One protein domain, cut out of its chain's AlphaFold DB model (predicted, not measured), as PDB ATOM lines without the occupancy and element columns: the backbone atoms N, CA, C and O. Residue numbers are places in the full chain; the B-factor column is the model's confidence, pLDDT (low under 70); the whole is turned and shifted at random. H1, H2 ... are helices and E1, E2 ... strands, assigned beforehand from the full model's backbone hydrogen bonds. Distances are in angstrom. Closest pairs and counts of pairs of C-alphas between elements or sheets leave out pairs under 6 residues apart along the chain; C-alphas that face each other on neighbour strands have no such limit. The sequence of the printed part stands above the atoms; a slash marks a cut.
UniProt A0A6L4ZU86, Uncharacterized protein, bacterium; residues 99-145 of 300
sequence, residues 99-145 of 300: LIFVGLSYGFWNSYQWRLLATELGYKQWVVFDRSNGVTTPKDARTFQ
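This is residues 99 to 145 of the 300 residues of an uncharacterized protein of bacterium (UniProt A0A6L4ZU86). A two-stranded hairpin, E1 and E2, continues the line of one long helix, H1, and together they make a thin rod; the short helix H2 sits beside the junction, near the end of H1. Residues 99 to 119 of H1 stand free and stick out as a long arm. The printed part has 47 residues, with two named helices and two named strands in the order H1, E1, E2, H2; the sheet, E1 - E2, is antiparallel and the class is mixed, helices and strands. The whole is extended, with a radius of gyration of the C-alphas of 18.0 A and spans of 61 by 13 by 9 A.

E1, residues 127 to 132, and E2, residues 135 to 140, form a hairpin of antiparallel neighbours, with 141 degrees between their directions. N 137 and O 130 are 2.9 A apart and N 139 and O 128 are 2.8 A apart, both within hydrogen-bond range. The closest C-alphas of E1 and H2, residues 141 to 144, are those of Val 128 and Ala 141, 5.4 A apart. H1, residues 99 to 124, only just touches H2, with 3 pairs of C-alphas within 8 A, and with residues 123 to 124 alone; the closest C-alphas are those of Tyr 123 and Ala 141, 6.1 A apart. In H1 every O i to N i+4 pair is within hydrogen-bond range, while H2 is too short for such a pair.

E1 measures 15.7 A from first to last C-alpha and E2 16.1 A; C-alpha 127 is at (306.991, 160.087, 189.141). H1 measures 36.7 A and begins at C-alpha 99, (341.220, 135.271, 200.818). H2 measures 5.4 A and ends at C-alpha 144, (311.122, 168.503, 193.746).

The two C-alphas farthest apart, those of Leu 99 and Gly 134, are 60.8 A apart. The printed part has no cut, and the links H1 to E1, E1 to E2 and E2 to H2 are tight. The mean pLDDT of the printed part is 75.9; residues 119 to 128 and 140 to 145 are under 70.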
ATOM      1  N   LEU A  99     342.629 135.640 201.004       90.12
ATOM      2  CA  LEU A  99     341.220 135.271 200.818       90.12
ATOM      3  C   LEU A  99     340.279 136.075 201.724       90.12
ATOM      4  O   LEU A  99     339.241 136.540 201.254       90.12
ATOM      5  N   ILE A 100     340.650 136.293 202.989       90.94
ATOM      6  CA  ILE A 100     339.886 137.142 203.915       90.94
ATOM      7  C   ILE A 100     339.837 138.579 203.391       90.94
ATOM      8  O   ILE A 100     338.763 139.179 203.345       90.94
ATOM      9  N   PHE A 101     340.970 139.126 202.951       93.88
ATOM     10  CA  PHE A 101     341.034 140.488 202.424       93.88
ATOM     11  C   PHE A 101     340.185 140.661 201.158       93.88
ATOM     12  O   PHE A 101     339.448 141.641 201.035       93.88
ATOM     13  N   VAL A 102     340.230 139.693 200.238       93.44
ATOM     14  CA  VAL A 102     339.387 139.678 199.031       93.44
ATOM     15  C   VAL A 102     337.908 139.568 199.406       93.44
ATOM     16  O   VAL A 102     337.094 140.324 198.879       93.44
ATOM     17  N   GLY A 103     337.557 138.694 200.354       91.44
ATOM     18  CA  GLY A 103     336.185 138.542 200.845       91.44
ATOM     19  C   GLY A 103     335.636 139.821 201.483       91.44
ATOM     20  O   GLY A 103     334.522 140.238 201.166       91.44
ATOM     21  N   LEU A 104     336.432 140.492 202.320       92.38
ATOM     22  CA  LEU A 104     336.065 141.775 202.927       92.38
ATOM     23  C   LEU A 104     335.943 142.888 201.883       92.38
ATOM     24  O   LEU A 104     334.969 143.638 201.906       92.38
ATOM     25  N   SER A 105     336.881 142.963 200.937       91.19
ATOM     26  CA  SER A 105     336.840 143.941 199.842       91.19
ATOM     27  C   SER A 105     335.589 143.754 198.980       91.19
ATOM     28  O   SER A 105     334.905 144.725 198.657       91.19
ATOM     29  N   TYR A 106     335.239 142.503 198.670       93.38
ATOM     30  CA  TYR A 106     334.018 142.164 197.944       93.38
ATOM     31  C   TYR A 106     332.755 142.509 198.747       93.38
ATOM     32  O   TYR A 106     331.831 143.118 198.208       93.38
ATOM     33  N   GLY A 107     332.719 142.182 200.043       89.81
ATOM     34  CA  GLY A 107     331.601 142.524 200.928       89.81
ATOM     35  C   GLY A 107     331.382 144.034 201.047       89.81
ATOM     36  O   GLY A 107     330.243 144.507 200.981       89.81
ATOM     37  N   PHE A 108     332.469 144.802 201.148       91.56
ATOM     38  CA  PHE A 108     332.426 146.261 201.174       91.56
ATOM     39  C   PHE A 108     331.927 146.834 199.842       91.56
ATOM     40  O   PHE A 108     331.011 147.657 199.834       91.56
ATOM     41  N   TRP A 109     332.459 146.347 198.716       89.94
ATOM     42  CA  TRP A 109     332.022 146.764 197.382       89.94
ATOM     43  C   TRP A 109     330.535 146.484 197.152       89.94
ATOM     44  O   TRP A 109     329.799 147.365 196.713       89.94
ATOM     45  N   ASN A 110     330.066 145.286 197.503       89.38
ATOM     46  CA  ASN A 110     328.664 144.910 197.342       89.38
ATOM     47  C   ASN A 110     327.747 145.779 198.221       89.38
ATOM     48  O   ASN A 110     326.737 146.299 197.752       89.38
ATOM     49  N   SER A 111     328.139 146.025 199.475       82.50
ATOM     50  CA  SER A 111     327.400 146.918 200.381       82.50
ATOM     51  C   SER A 111     327.325 148.354 199.849       82.50
ATOM     52  O   SER A 111     326.285 149.006 199.958       82.50
ATOM     53  N   TYR A 112     328.409 148.845 199.244       84.50
ATOM     54  CA  TYR A 112     328.454 150.156 198.603       84.50
ATOM     55  C   TYR A 112     327.503 150.242 197.398       84.50
ATOM     56  O   TYR A 112     326.708 151.179 197.313       84.50
ATOM     57  N   GLN A 113     327.513 149.237 196.516       82.56
ATOM     58  CA  GLN A 113     326.608 149.177 195.363       82.56
ATOM     59  C   GLN A 113     325.135 149.120 195.791       82.56
ATOM     60  O   GLN A 113     324.315 149.862 195.254       82.56
ATOM     61  N   TRP A 114     324.797 148.322 196.810       76.75
ATOM     62  CA  TRP A 114     323.433 148.278 197.349       76.75
ATOM     63  C   TRP A 114     322.980 149.610 197.938       76.75
ATOM     64  O   TRP A 114     321.831 149.998 197.738       76.75
ATOM     65  N   ARG A 115     323.867 150.342 198.622       75.38
ATOM     66  CA  ARG A 115     323.558 151.694 199.108       75.38
ATOM     67  C   ARG A 115     323.276 152.654 197.959       75.38
ATOM     68  O   ARG A 115     322.263 153.348 198.003       75.38
ATOM     69  N   LEU A 116     324.120 152.671 196.927       75.50
ATOM     70  CA  LEU A 116     323.890 153.502 195.742       75.50
ATOM     71  C   LEU A 116     322.538 153.182 195.096       75.50
ATOM     72  O   LEU A 116     321.741 154.089 194.855       75.50
ATOM     73  N   LEU A 117     322.249 151.894 194.902       75.12
ATOM     74  CA  LEU A 117     321.030 151.425 194.249       75.12
ATOM     75  C   LEU A 117     319.772 151.709 195.083       75.12
ATOM     76  O   LEU A 117     318.760 152.131 194.533       75.12
ATOM     77  N   ALA A 118     319.829 151.536 196.408       71.88
ATOM     78  CA  ALA A 118     318.731 151.874 197.314       71.88
ATOM     79  C   ALA A 118     318.438 153.380 197.314       71.88
ATOM     80  O   ALA A 118     317.277 153.789 197.282       71.88
ATOM     81  N   THR A 119     319.488 154.203 197.284       67.31
ATOM     82  CA  THR A 119     319.348 155.660 197.178       67.31
ATOM     83  C   THR A 119     318.727 156.032 195.828       67.31
ATOM     84  O   THR A 119     317.785 156.816 195.763       67.31
ATOM     85  N   GLU A 120     319.186 155.411 194.736       67.94
ATOM     86  CA  GLU A 120     318.642 155.627 193.395       67.94
ATOM     87  C   GLU A 120     317.173 155.188 193.269       67.94
ATOM     88  O   GLU A 120     316.369 155.916 192.683       67.94
ATOM     89  N   LEU A 121     316.806 154.042 193.847       66.31
ATOM     90  CA  LEU A 121     315.429 153.536 193.897       66.31
ATOM     91  C   LEU A 121     314.509 154.446 194.707       66.31
ATOM     92  O   LEU A 121     313.395 154.709 194.260       66.31
ATOM     93  N   GLY A 122     314.977 154.976 195.841       61.44
ATOM     94  CA  GLY A 122     314.225 155.961 196.623       61.44
ATOM     95  C   GLY A 122     313.859 157.205 195.805       61.44
ATOM     96  O   GLY A 122     312.779 157.764 195.979       61.44
ATOM     97  N   TYR A 123     314.710 157.590 194.848       57.34
ATOM     98  CA  TYR A 123     314.433 158.691 193.920       57.34
ATOM     99  C   TYR A 123     313.554 158.287 192.734       57.34
ATOM    100  O   TYR A 123     312.694 159.061 192.326       57.34
ATOM    101  N   LYS A 124     313.738 157.082 192.184       58.66
ATOM    102  CA  LYS A 124     312.952 156.586 191.038       58.66
ATOM    103  C   LYS A 124     311.532 156.143 191.402       58.66
ATOM    104  O   LYS A 124     310.715 155.982 190.500       58.66
ATOM    105  N   GLN A 125     311.226 155.934 192.685       52.94
ATOM    106  CA  GLN A 125     309.895 155.506 193.137       52.94
ATOM    107  C   GLN A 125     308.793 156.543 192.897       52.94
ATOM    108  O   GLN A 125     307.621 156.175 192.833       52.94
ATOM    109  N   TRP A 126     309.146 157.816 192.732       57.75
ATOM    110  CA  TRP A 126     308.176 158.889 192.564       57.75
ATOM    111  C   TRP A 126     308.257 159.444 191.142       57.75
ATOM    112  O   TRP A 126     309.279 159.982 190.725       57.75
ATOM    113  N   VAL A 127     307.167 159.326 190.384       62.53
ATOM    114  CA  VAL A 127     306.991 160.087 189.141       62.53
ATOM    115  C   VAL A 127     306.285 161.377 189.524       62.53
ATOM    116  O   VAL A 127     305.112 161.349 189.896       62.53
ATOM    117  N   VAL A 128     306.998 162.503 189.474       64.25
ATOM    118  CA  VAL A 128     306.376 163.804 189.728       64.25
ATOM    119  C   VAL A 128     305.850 164.348 188.410       64.25
ATOM    120  O   VAL A 128     306.577 164.469 187.425       64.25
ATOM    121  N   PHE A 129     304.559 164.652 188.391       74.69
ATOM    122  CA  PHE A 129     303.899 165.267 187.254       74.69
ATOM    123  C   PHE A 129     303.842 166.774 187.479       74.69
ATOM    124  O   PHE A 129     303.095 167.248 188.333       74.69
ATOM    125  N   ASP A 130     304.637 167.518 186.715       77.00
ATOM    126  CA  ASP A 130     304.598 168.978 186.728       77.00
ATOM    127  C   ASP A 130     303.573 169.472 185.708       77.00
ATOM    128  O   ASP A 130     303.578 169.027 184.552       77.00
ATOM    129  N   ARG A 131     302.699 170.389 186.131       74.69
ATOM    130  CA  ARG A 131     301.687 171.004 185.271       74.69
ATOM    131  C   ARG A 131     302.046 172.465 185.050       74.69
ATOM    132  O   ARG A 131     301.682 173.330 185.843       74.69
ATOM    133  N   SER A 132     302.685 172.742 183.920       74.44
ATOM    134  CA  SER A 132     302.966 174.102 183.457       74.44
ATOM    135  C   SER A 132     302.216 174.370 182.153       74.44
ATOM    136  O   SER A 132     302.124 173.509 181.279       74.44
ATOM    137  N   ASN A 133     301.605 175.553 182.033       75.81
ATOM    138  CA  ASN A 133     300.867 175.981 180.834       75.81
ATOM    139  C   ASN A 133     299.801 174.977 180.341       75.81
ATOM    140  O   ASN A 133     299.575 174.825 179.144       75.81
ATOM    141  N   GLY A 134     299.154 174.263 181.268       76.19
ATOM    142  CA  GLY A 134     298.102 173.293 180.953       76.19
ATOM    143  C   GLY A 134     298.588 171.918 180.479       76.19
ATOM    144  O   GLY A 134     297.753 171.023 180.364       76.19
ATOM    145  N   VAL A 135     299.896 171.714 180.285       78.06
ATOM    146  CA  VAL A 135     300.492 170.431 179.883       78.06
ATOM    147  C   VAL A 135     301.126 169.752 181.095       78.06
ATOM    148  O   VAL A 135     301.882 170.369 181.842       78.06
ATOM    149  N   THR A 136     300.819 168.469 181.288       82.88
ATOM    150  CA  THR A 136     301.394 167.645 182.355       82.88
ATOM    151  C   THR A 136     302.584 166.865 181.806       82.88
ATOM    152  O   THR A 136     302.410 166.044 180.906       82.88
ATOM    153  N   THR A 137     303.785 167.098 182.338       80.44
ATOM    154  CA  THR A 137     304.998 166.374 181.917       80.44
ATOM    155  C   THR A 137     305.614 165.605 183.084       80.44
ATOM    156  O   THR A 137     305.670 166.144 184.192       80.44
ATOM    157  N   PRO A 138     306.074 164.357 182.874       73.19
ATOM    158  CA  PRO A 138     306.817 163.640 183.899       73.19
ATOM    159  C   PRO A 138     308.182 164.308 184.107       73.19
ATOM    160  O   PRO A 138     308.898 164.616 183.150       73.19
ATOM    161  N   LYS A 139     308.541 164.531 185.367       71.38
ATOM    162  CA  LYS A 139     309.818 165.100 185.803       71.38
ATOM    163  C   LYS A 139     310.443 164.201 186.870       71.38
ATOM    164  O   LYS A 139     309.743 163.499 187.597       71.38
ATOM    165  N   ASP A 140     311.771 164.219 186.947       65.75
ATOM    166  CA  ASP A 140     312.528 163.479 187.961       65.75
ATOM    167  C   ASP A 140     312.179 164.013 189.360       65.75
ATOM    168  O   ASP A 140     312.278 165.219 189.599       65.75
ATOM    169  N   ALA A 141     311.798 163.138 190.296       67.19
ATOM    170  CA  ALA A 141     311.452 163.521 191.666       67.19
ATOM    171  C   ALA A 141     312.561 164.293 192.387       67.19
ATOM    172  O   ALA A 141     312.265 165.125 193.248       67.19
ATOM    173  N   ARG A 142     313.829 164.097 191.999       64.25
ATOM    174  CA  ARG A 142     314.958 164.879 192.529       64.25
ATOM    175  C   ARG A 142     314.769 166.377 192.324       64.25
ATOM    176  O   ARG A 142     315.196 167.149 193.166       64.25
ATOM    177  N   THR A 143     314.094 166.800 191.253       64.25
ATOM    178  CA  THR A 143     313.834 168.229 190.996       64.25
ATOM    179  C   THR A 143     312.858 168.869 191.989       64.25
ATOM    180  O   THR A 143     312.850 170.092 192.103       64.25
ATOM    181  N   PHE A 144     312.111 168.063 192.755       63.28
ATOM    182  CA  PHE A 144     311.122 168.503 193.746       63.28
ATOM    183  C   PHE A 144     311.538 168.233 195.199       63.28
ATOM    184  O   PHE A 144     310.751 168.479 196.113       63.28
ATOM    185  N   GLN A 145     312.761 167.745 195.449       65.31
ATOM    186  CA  GLN A 145     313.290 167.703 196.813       65.31
ATOM    187  C   GLN A 145     313.393 169.124 197.372       65.31
ATOM    188  O   GLN A 145     314.114 169.963 196.834       65.31
TER     189      GLN A 145